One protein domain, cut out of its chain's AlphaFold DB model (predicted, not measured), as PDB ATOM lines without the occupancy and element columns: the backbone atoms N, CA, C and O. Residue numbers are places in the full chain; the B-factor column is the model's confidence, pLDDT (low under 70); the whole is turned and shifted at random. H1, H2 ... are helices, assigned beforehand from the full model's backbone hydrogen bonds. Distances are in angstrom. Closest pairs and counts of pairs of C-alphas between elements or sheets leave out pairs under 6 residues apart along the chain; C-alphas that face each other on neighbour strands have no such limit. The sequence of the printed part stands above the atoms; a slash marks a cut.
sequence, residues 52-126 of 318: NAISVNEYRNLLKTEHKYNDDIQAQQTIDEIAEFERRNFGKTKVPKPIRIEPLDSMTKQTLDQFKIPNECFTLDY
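AT A GLANCE: This is residues 52 to 126 of the 318 residues of an uncharacterized protein of Tritrichomonas foetus (UniProt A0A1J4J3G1). One long, nearly straight helix, H1, makes the longest axis, and from its last residue the chain folds back beside it as a long link without a named element, residues 91 to 105. The short helix H2 follows near the first part of H1, crosswise to it, and residues 116 to 126, with the tiny helix H3, stick out as a free tail. The printed part has 75 residues, with three named helices in the order H1, H2, H3 and no named strand, and its class is all helix. The whole is extended, with a radius of gyration of the C-alphas of 17.8 A and spans of 54 by 32 by 18 A.

IN THESE COORDINATES: H1, residues 56 to 90, runs 50.5 A from C-alpha 56 at (-25.160, -24.030, 2.547) to C-alpha 90 at (14.231, 7.076, 8.115). H2, residues 106 to 115, is 15.0 A long. H3, residues 119 to 122, is 5.7 A long and ends with C-alpha 122 at (-1.912, -29.809, -4.268).

HOW THE PARTS SIT: H1 only just touches H2, with 3 pairs of C-alphas within 8 A, and with its residues 62 to 63 alone. Their closest C-alphas, those of Leu 62 and Thr 108, are 7.0 A apart. Their lines stand about perpendicular, at 74 degrees. H3 is apart from H1 and from H2. Every O i to N i+4 pair is within hydrogen-bond range in H1, and 5 of 6 are in H2; H3 is too short for such a pair.

THE WHOLE: The C-alphas farthest apart, those of Asn 52 and Phe 90, are 55.0 A apart. The link from H1 to H2 is long and that from H2 to H3 is tight. The printed part has no cut. The mean pLDDT of the printed part is 77.5, and residues 52 to 54 and 117 to 126 are under 70.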
ATOM      1  N   ASN A  52     -23.043 -34.225  10.270       56.62
ATOM      2  CA  ASN A  52     -23.473 -32.867  10.536       56.62
ATOM      3  C   ASN A  52     -23.444 -32.075   9.224       56.62
ATOM      4  O   ASN A  52     -22.544 -31.278   8.961       56.62
ATOM      5  N   ALA A  53     -24.431 -32.324   8.364       61.69
ATOM      6  CA  ALA A  53     -24.652 -31.549   7.153       61.69
ATOM      7  C   ALA A  53     -25.013 -30.100   7.525       61.69
ATOM      8  O   ALA A  53     -26.165 -29.773   7.802       61.69
ATOM      9  N   ILE A  54     -24.008 -29.230   7.542       68.50
ATOM     10  CA  ILE A  54     -24.174 -27.791   7.750       68.50
ATOM     11  C   ILE A  54     -24.949 -27.214   6.567       68.50
ATOM     12  O   ILE A  54     -24.729 -27.599   5.411       68.50
ATOM     13  N   SER A  55     -25.859 -26.276   6.826       77.06
ATOM     14  CA  SER A  55     -26.600 -25.647   5.738       77.06
ATOM     15  C   SER A  55     -25.655 -24.852   4.825       77.06
ATOM     16  O   SER A  55     -24.668 -24.255   5.258       77.06
ATOM     17  N   VAL A  56     -25.975 -24.776   3.530       72.88
ATOM     18  CA  VAL A  56     -25.160 -24.030   2.547       72.88
ATOM     19  C   VAL A  56     -24.980 -22.557   2.951       72.88
ATOM     20  O   VAL A  56     -23.951 -21.947   2.655       72.88
ATOM     21  N   ASN A  57     -25.969 -21.977   3.634       74.88
ATOM     22  CA  ASN A  57     -25.918 -20.593   4.101       74.88
ATOM     23  C   ASN A  57     -24.953 -20.420   5.278       74.88
ATOM     24  O   ASN A  57     -24.166 -19.474   5.274       74.88
ATOM     25  N   GLU A  58     -24.965 -21.338   6.242       79.44
ATOM     26  CA  GLU A  58     -24.012 -21.338   7.357       79.44
ATOM     27  C   GLU A  58     -22.582 -21.547   6.862       79.44
ATOM     28  O   GLU A  58     -21.694 -20.788   7.239       79.44
ATOM     29  N   TYR A  59     -22.365 -22.470   5.920       78.88
ATOM     30  CA  TYR A  59     -21.053 -22.662   5.299       78.88
ATOM     31  C   TYR A  59     -20.545 -21.395   4.590       78.88
ATOM     32  O   TYR A  59     -19.395 -20.990   4.754       78.88
ATOM     33  N   ARG A  60     -21.414 -20.698   3.842       77.69
ATOM     34  CA  ARG A  60     -21.062 -19.408   3.220       77.69
ATOM     35  C   ARG A  60     -20.717 -18.337   4.251       77.69
ATOM     36  O   ARG A  60     -19.854 -17.505   3.981       77.69
ATOM     37  N   ASN A  61     -21.390 -18.329   5.398       84.50
ATOM     38  CA  ASN A  61     -21.086 -17.393   6.474       84.50
ATOM     39  C   ASN A  61     -19.736 -17.716   7.125       84.50
ATOM     40  O   ASN A  61     -18.947 -16.794   7.317       84.50
ATOM     41  N   LEU A  62     -19.428 -18.999   7.346       83.81
ATOM     42  CA  LEU A  62     -18.127 -19.453   7.846       83.81
ATOM     43  C   LEU A  62     -16.975 -19.056   6.907       83.81
ATOM     44  O   LEU A  62     -15.950 -18.544   7.358       83.81
ATOM     45  N   LEU A  63     -17.162 -19.199   5.593       83.88
ATOM     46  CA  LEU A  63     -16.173 -18.747   4.607       83.88
ATOM     47  C   LEU A  63     -15.967 -17.228   4.630       83.88
ATOM     48  O   LEU A  63     -14.844 -16.750   4.494       83.88
ATOM     49  N   LYS A  64     -17.037 -16.445   4.816       88.62
ATOM     50  CA  LYS A  64     -16.922 -14.983   4.941       88.62
ATOM     51  C   LYS A  64     -16.157 -14.583   6.198       88.62
ATOM     52  O   LYS A  64     -15.347 -13.663   6.136       88.62
ATOM     53  N   THR A  65     -16.410 -15.253   7.322       86.81
ATOM     54  CA  THR A  65     -15.686 -14.988   8.572       86.81
ATOM     55  C   THR A  65     -14.211 -15.347   8.452       86.81
ATOM     56  O   THR A  65     -13.368 -14.567   8.882       86.81
ATOM     57  N   GLU A  66     -13.890 -16.465   7.798       86.50
ATOM     58  CA  GLU A  66     -12.504 -16.849   7.520       86.50
ATOM     59  C   GLU A  66     -11.801 -15.836   6.614       86.50
ATOM     60  O   GLU A  66     -10.682 -15.417   6.904       86.50
ATOM     61  N   HIS A  67     -12.460 -15.415   5.533       88.31
ATOM     62  CA  HIS A  67     -11.879 -14.445   4.612       88.31
ATOM     63  C   HIS A  67     -11.579 -13.122   5.316       88.31
ATOM     64  O   HIS A  67     -10.474 -12.609   5.181       88.31
ATOM     65  N   LYS A  68     -12.522 -12.626   6.126       88.25
ATOM     66  CA  LYS A  68     -12.331 -11.406   6.912       88.25
ATOM     67  C   LYS A  68     -11.154 -11.533   7.886       88.25
ATOM     68  O   LYS A  68     -10.328 -10.635   7.957       88.25
ATOM     69  N   TYR A  69     -11.051 -12.658   8.594       89.38
ATOM     70  CA  TYR A  69      -9.934 -12.919   9.503       89.38
ATOM     71  C   TYR A  69      -8.578 -12.924   8.777       89.38
ATOM     72  O   TYR A  69      -7.609 -12.341   9.263       89.38
ATOM     73  N   ASN A  70      -8.508 -13.532   7.590       88.19
ATOM     74  CA  ASN A  70      -7.294 -13.527   6.772       88.19
ATOM     75  C   ASN A  70      -6.947 -12.125   6.249       88.19
ATOM     76  O   ASN A  70      -5.770 -11.766   6.231       88.19
ATOM     77  N   ASP A  71      -7.948 -11.333   5.864       88.88
ATOM     78  CA  ASP A  71      -7.756  -9.946   5.432       88.88
ATOM     79  C   ASP A  71      -7.206  -9.088   6.583       88.88
ATOM     80  O   ASP A  71      -6.265  -8.319   6.383       88.88
ATOM     81  N   ASP A  72      -7.729  -9.267   7.800       88.12
ATOM     82  CA  ASP A  72      -7.257  -8.564   8.998       88.12
ATOM     83  C   ASP A  72      -5.796  -8.940   9.339       88.12
ATOM     84  O   ASP A  72      -4.994  -8.064   9.675       88.12
ATOM     85  N   ILE A  73      -5.409 -10.217   9.181       88.31
ATOM     86  CA  ILE A  73      -4.006 -10.661   9.319       88.31
ATOM     87  C   ILE A  73      -3.112  -9.996   8.271       88.31
ATOM     88  O   ILE A  73      -2.056  -9.467   8.619       88.31
ATOM     89  N   GLN A  74      -3.510 -10.020   6.997       90.06
ATOM     90  CA  GLN A  74      -2.716  -9.426   5.915       90.06
ATOM     91  C   GLN A  74      -2.560  -7.916   6.091       90.06
ATOM     92  O   GLN A  74      -1.479  -7.369   5.863       90.06
ATOM     93  N   ALA A  75      -3.617  -7.236   6.537       87.31
ATOM     94  CA  ALA A  75      -3.569  -5.815   6.843       87.31
ATOM     95  C   ALA A  75      -2.563  -5.525   7.966       87.31
ATOM     96  O   ALA A  75      -1.759  -4.601   7.834       87.31
ATOM     97  N   GLN A  76      -2.547  -6.338   9.027       86.75
ATOM     98  CA  GLN A  76      -1.575  -6.186  10.112       86.75
ATOM     99  C   GLN A  76      -0.137  -6.448   9.641       86.75
ATOM    100  O   GLN A  76       0.741  -5.637   9.921       86.75
ATOM    101  N   GLN A  77       0.094  -7.503   8.856       88.88
ATOM    102  CA  GLN A  77       1.411  -7.783   8.262       88.88
ATOM    103  C   GLN A  77       1.900  -6.620   7.394       88.88
ATOM    104  O   GLN A  77       3.052  -6.214   7.492       88.88
ATOM    105  N   THR A  78       1.008  -6.027   6.599       88.06
ATOM    106  CA  THR A  78       1.339  -4.869   5.756       88.06
ATOM    107  C   THR A  78       1.736  -3.657   6.602       88.06
ATOM    108  O   THR A  78       2.676  -2.939   6.260       88.06
ATOM    109  N   ILE A  79       1.042  -3.417   7.720       87.44
ATOM    110  CA  ILE A  79       1.394  -2.345   8.663       87.44
ATOM    111  C   ILE A  79       2.791  -2.584   9.247       87.44
ATOM    112  O   ILE A  79       3.594  -1.648   9.302       87.44
ATOM    113  N   ASP A  80       3.087  -3.822   9.641       86.12
ATOM    114  CA  ASP A  80       4.379  -4.197  10.218       86.12
ATOM    115  C   ASP A  80       5.514  -4.055   9.186       86.12
ATOM    116  O   ASP A  80       6.556  -3.475   9.491       86.12
ATOM    117  N   GLU A  81       5.296  -4.474   7.936       89.50
ATOM    118  CA  GLU A  81       6.258  -4.320   6.834       89.50
ATOM    119  C   GLU A  81       6.555  -2.849   6.515       89.50
ATOM    120  O   GLU A  81       7.717  -2.461   6.350       89.50
ATOM    121  N   ILE A  82       5.520  -2.004   6.461       85.19
ATOM    122  CA  ILE A  82       5.682  -0.557   6.255       85.19
ATOM    123  C   ILE A  82       6.478   0.047   7.413       85.19
ATOM    124  O   ILE A  82       7.401   0.831   7.183       85.19
ATOM    125  N   ALA A  83       6.170  -0.347   8.651       85.69
ATOM    126  CA  ALA A  83       6.912   0.101   9.820       85.69
ATOM    127  C   ALA A  83       8.387  -0.328   9.749       85.69
ATOM    128  O   ALA A  83       9.283   0.486   9.973       85.69
ATOM    129  N   GLU A  84       8.688  -1.574   9.390       87.38
ATOM    130  CA  GLU A  84      10.074  -2.022   9.232       87.38
ATOM    131  C   GLU A  84      10.818  -1.255   8.136       87.38
ATOM    132  O   GLU A  84      11.971  -0.847   8.337       87.38
ATOM    133  N   PHE A  85      10.156  -1.011   7.005       87.81
ATOM    134  CA  PHE A  85      10.698  -0.231   5.899       87.81
ATOM    135  C   PHE A  85      11.006   1.214   6.314       87.81
ATOM    136  O   PHE A  85      12.107   1.714   6.062       87.81
ATOM    137  N   GLU A  86      10.069   1.886   6.982       86.38
ATOM    138  CA  GLU A  86      10.258   3.252   7.471       86.38
ATOM    139  C   GLU A  86      11.375   3.329   8.514       86.38
ATOM    140  O   GLU A  86      12.216   4.228   8.455       86.38
ATOM    141  N   ARG A  87      11.455   2.346   9.421       86.31
ATOM    142  CA  ARG A  87      12.541   2.247  10.407       86.31
ATOM    143  C   ARG A  87      13.896   2.149   9.718       86.31
ATOM    144  O   ARG A  87      14.838   2.818  10.137       86.31
ATOM    145  N   ARG A  88      13.993   1.327   8.669       86.69
ATOM    146  CA  ARG A  88      15.243   1.086   7.934       86.69
ATOM    147  C   ARG A  88      15.711   2.312   7.151       86.69
ATOM    148  O   ARG A  88      16.913   2.544   7.087       86.69
ATOM    149  N   ASN A  89      14.789   3.080   6.575       85.25
ATOM    150  CA  ASN A  89      15.133   4.213   5.709       85.25
ATOM    151  C   ASN A  89      15.217   5.555   6.443       85.25
ATOM    152  O   ASN A  89      16.042   6.391   6.087       85.25
ATOM    153  N   PHE A  90      14.380   5.771   7.460       83.31
ATOM    154  CA  PHE A  90      14.231   7.076   8.115       83.31
ATOM    155  C   PHE A  90      14.601   7.061   9.605       83.31
ATOM    156  O   PHE A  90      14.600   8.112  10.247       83.31
ATOM    157  N   GLY A  91      14.910   5.893  10.186       76.44
ATOM    158  CA  GLY A  91      15.347   5.743  11.583       76.44
ATOM    159  C   GLY A  91      14.274   6.030  12.645       76.44
ATOM    160  O   GLY A  91      14.526   5.843  13.833       76.44
ATOM    161  N   LYS A  92      13.078   6.476  12.243       74.69
ATOM    162  CA  LYS A  92      11.918   6.738  13.105       74.69
ATOM    163  C   LYS A  92      10.660   6.230  12.409       74.69
ATOM    164  O   LYS A  92      10.461   6.519  11.235       74.69
ATOM    165  N   THR A  93       9.807   5.529  13.143       72.19
ATOM    166  CA  THR A  93       8.530   5.000  12.650       72.19
ATOM    167  C   THR A  93       7.358   5.673  13.338       72.19
ATOM    168  O   THR A  93       7.346   5.825  14.561       72.19
ATOM    169  N   LYS A  94       6.334   6.039  12.565       70.06
ATOM    170  CA  LYS A  94       5.006   6.343  13.109       70.06
ATOM    171  C   LYS A  94       4.112   5.143  12.835       70.06
ATOM    172  O   LYS A  94       3.336   5.156  11.889       70.06
ATOM    173  N   VAL A  95       4.254   4.095  13.647       71.38
ATOM    174  CA  VAL A  95       3.445   2.884  13.474       71.38
ATOM    175  C   VAL A  95       1.977   3.222  13.781       71.38
ATOM    176  O   VAL A  95       1.695   3.756  14.861       71.38
ATOM    177  N   PRO A  96       1.037   2.962  12.854       73.50
ATOM    178  CA  PRO A  96      -0.394   3.028  13.130       73.50
ATOM    179  C   PRO A  96      -0.781   2.131  14.313       73.50
ATOM    180  O   PRO A  96      -0.072   1.186  14.653       73.50
ATOM    181  N   LYS A  97      -1.928   2.401  14.947       79.19
ATOM    182  CA  LYS A  97      -2.427   1.519  16.013       79.19
ATOM    183  C   LYS A  97      -2.635   0.100  15.452       79.19
ATOM    184  O   LYS A  97      -3.261  -0.009  14.398       79.19
ATOM    185  N   PRO A  98      -2.164  -0.951  16.151       79.00
ATOM    186  CA  PRO A  98      -2.388  -2.331  15.738       79.00
ATOM    187  C   PRO A  98      -3.878  -2.621  15.571       79.00
ATOM    188  O   PRO A  98      -4.703  -2.175  16.379       79.00
ATOM    189  N   ILE A  99      -4.216  -3.376  14.533       82.81
ATOM    190  CA  ILE A  99      -5.569  -3.873  14.310       82.81
ATOM    191  C   ILE A  99      -5.838  -4.937  15.378       82.81
ATOM    192  O   ILE A  99      -5.038  -5.847  15.596       82.81
ATOM    193  N   ARG A 100      -6.969  -4.826  16.081       81.75
ATOM    194  CA  ARG A 100      -7.381  -5.842  17.054       81.75
ATOM    195  C   ARG A 100      -7.977  -7.030  16.297       81.75
ATOM    196  O   ARG A 100      -9.153  -7.003  15.956       81.75
ATOM    197  N   ILE A 101      -7.155  -8.042  16.034       83.44
ATOM    198  CA  ILE A 101      -7.577  -9.287  15.384       83.44
ATOM    199  C   ILE A 101      -8.195 -10.200  16.446       83.44
ATOM    200  O   ILE A 101      -7.517 -10.613  17.390       83.44
ATOM    201  N   GLU A 102      -9.483 -10.505  16.313       81.75
ATOM    202  CA  GLU A 102     -10.132 -11.515  17.147       81.75
ATOM    203  C   GLU A 102      -9.835 -12.908  16.570       81.75
ATOM    204  O   GLU A 102     -10.063 -13.132  15.378       81.75
ATOM    205  N   PRO A 103      -9.290 -13.843  17.370       82.31
ATOM    206  CA  PRO A 103      -9.005 -15.186  16.888       82.31
ATOM    207  C   PRO A 103     -10.301 -15.898  16.497       82.31
ATOM    208  O   PRO A 103     -11.321 -15.771  17.177       82.31
ATOM    209  N   LEU A 104     -10.245 -16.674  15.412       83.94
ATOM    210  CA  LEU A 104     -11.366 -17.516  15.001       83.94
ATOM    211  C   LEU A 104     -11.703 -18.527  16.107       83.94
ATOM    212  O   LEU A 104     -10.804 -19.159  16.669       83.94
ATOM    213  N   ASP A 105     -12.995 -18.701  16.386       86.75
ATOM    214  CA  ASP A 105     -13.473 -19.655  17.384       86.75
ATOM    215  C   ASP A 105     -13.046 -21.090  17.020       86.75
ATOM    216  O   ASP A 105     -13.100 -21.494  15.852       86.75
ATOM    217  N   SER A 106     -12.634 -21.877  18.017       81.00
ATOM    218  CA  SER A 106     -12.028 -23.200  17.812       81.00
ATOM    219  C   SER A 106     -12.950 -24.142  17.036       81.00
ATOM    220  O   SER A 106     -12.488 -24.882  16.166       81.00
ATOM    221  N   MET A 107     -14.257 -24.081  17.306       76.44
ATOM    222  CA  MET A 107     -15.254 -24.909  16.622       76.44
ATOM    223  C   MET A 107     -15.434 -24.485  15.161       76.44
ATOM    224  O   MET A 107     -15.511 -25.332  14.268       76.44
ATOM    225  N   THR A 108     -15.440 -23.177  14.892       80.88
ATOM    226  CA  THR A 108     -15.565 -22.647  13.522       80.88
ATOM    227  C   THR A 108     -14.363 -23.021  12.659       80.88
ATOM    228  O   THR A 108     -14.527 -23.416  11.505       80.88
ATOM    229  N   LYS A 109     -13.159 -22.983  13.241       81.75
ATOM    230  CA  LYS A 109     -11.926 -23.396  12.575       81.75
ATOM    231  C   LYS A 109     -11.923 -24.890  12.261       81.75
ATOM    232  O   LYS A 109     -11.672 -25.259  11.120       81.75
ATOM    233  N   GLN A 110     -12.267 -25.734  13.236       79.81
ATOM    234  CA  GLN A 110     -12.361 -27.182  13.026       79.81
ATOM    235  C   GLN A 110     -13.363 -27.523  11.918       79.81
ATOM    236  O   GLN A 110     -13.074 -28.342  11.052       79.81
ATOM    237  N   THR A 111     -14.507 -26.839  11.909       79.31
ATOM    238  CA  THR A 111     -15.538 -27.000  10.882       79.31
ATOM    239  C   THR A 111     -15.026 -26.624   9.493       79.31
ATOM    240  O   THR A 111     -15.226 -27.368   8.542       79.31
ATOM    241  N   LEU A 112     -14.338 -25.490   9.354       80.12
ATOM    242  CA  LEU A 112     -13.754 -25.070   8.076       80.12
ATOM    243  C   LEU A 112     -12.674 -26.039   7.594       80.12
ATOM    244  O   LEU A 112     -12.640 -26.390   6.414       80.12
ATOM    245  N   ASP A 113     -11.818 -26.500   8.504       76.69
ATOM    246  CA  ASP A 113     -10.713 -27.401   8.185       76.69
ATOM    247  C   ASP A 113     -11.205 -28.788   7.724       76.69
ATOM    248  O   ASP A 113     -10.528 -29.422   6.916       76.69
ATOM    249  N   GLN A 114     -12.410 -29.224   8.119       75.06
ATOM    250  CA  GLN A 114     -13.046 -30.445   7.590       75.06
ATOM    251  C   GLN A 114     -13.365 -30.366   6.087       75.06
ATOM    252  O   GLN A 114     -13.342 -31.388   5.402       75.06
ATOM    253  N   PHE A 115     -13.652 -29.169   5.560       70.25
ATOM    254  CA  PHE A 115     -13.956 -28.955   4.138       70.25
ATOM    255  C   PHE A 115     -12.732 -28.537   3.316       70.25
ATOM    256  O   PHE A 115     -12.813 -28.456   2.084       70.25
ATOM    257  N   LYS A 116     -11.592 -28.271   3.962       71.56
ATOM    258  CA  LYS A 116     -10.351 -27.939   3.263       71.56
ATOM    259  C   LYS A 116      -9.697 -29.191   2.709       71.56
ATOM    260  O   LYS A 116      -9.581 -30.224   3.359       71.56
ATOM    261  N   ILE A 117      -9.219 -29.063   1.481       63.69
ATOM    262  CA  ILE A 117      -8.405 -30.094   0.854       63.69
ATOM    263  C   ILE A 117      -7.043 -30.096   1.567       63.69
ATOM    264  O   ILE A 117      -6.427 -29.030   1.656       63.69
ATOM    265  N   PRO A 118      -6.546 -31.250   2.053       65.69
ATOM    266  CA  PRO A 118      -5.214 -31.337   2.638       65.69
ATOM    267  C   PRO A 118      -4.156 -30.792   1.674       65.69
ATOM    268  O   PRO A 118      -4.183 -31.098   0.481       65.69
ATOM    269  N   ASN A 119      -3.199 -30.012   2.186       57.34
ATOM    270  CA  ASN A 119      -2.165 -29.357   1.369       57.34
ATOM    271  C   ASN A 119      -1.363 -30.343   0.497       57.34
ATOM    272  O   ASN A 119      -0.880 -29.996  -0.579       57.34
ATOM    273  N   GLU A 120      -1.268 -31.598   0.927       55.25
ATOM    274  CA  GLU A 120      -0.568 -32.672   0.224       55.25
ATOM    275  C   GLU A 120      -1.240 -33.044  -1.113       55.25
ATOM    276  O   GLU A 120      -0.557 -33.470  -2.047       55.25
ATOM    277  N   CYS A 121      -2.547 -32.787  -1.266       48.88
ATOM    278  CA  CYS A 121      -3.283 -32.989  -2.519       48.88
ATOM    279  C   CYS A 121      -2.973 -31.938  -3.601       48.88
ATOM    280  O   CYS A 121      -3.327 -32.166  -4.753       48.88
ATOM    281  N   PHE A 122      -2.312 -30.820  -3.274       50.38
ATOM    282  CA  PHE A 122      -1.912 -29.809  -4.268       50.38
ATOM    283  C   PHE A 122      -0.563 -30.116  -4.943       50.38
ATOM    284  O   PHE A 122      -0.277 -29.575  -6.006       50.38
ATOM    285  N   THR A 123       0.270 -30.980  -4.348       47.53
ATOM    286  CA  THR A 123       1.614 -31.323  -4.876       47.53
ATOM    287  C   THR A 123       1.631 -32.457  -5.898       47.53
ATOM    288  O   THR A 123       2.616 -32.656  -6.608       47.53
ATOM    289  N   LEU A 124       0.537 -33.202  -5.992       47.28
ATOM    290  CA  LEU A 124       0.296 -34.174  -7.044       47.28
ATOM    291  C   LEU A 124      -0.753 -33.541  -7.955       47.28
ATOM    292  O   LEU A 124      -1.742 -33.038  -7.435       47.28
ATOM    293  N   ASP A 125      -0.566 -33.572  -9.277       43.81
ATOM    294  CA  ASP A 125      -1.571 -33.192 -10.285       43.81
ATOM    295  C   ASP A 125      -2.809 -34.118 -10.206       43.81
ATOM    296  O   ASP A 125      -3.154 -34.845 -11.141       43.81
ATOM    297  N   TYR A 126      -3.483 -34.143  -9.059       41.78
ATOM    298  CA  TYR A 126      -4.768 -34.777  -8.858       41.78
ATOM    299  C   TYR A 126      -5.792 -33.898  -9.560       41.78
ATOM    300  O   TYR A 126      -6.437 -33.019  -8.991       41.78
TER     301      TYR A 126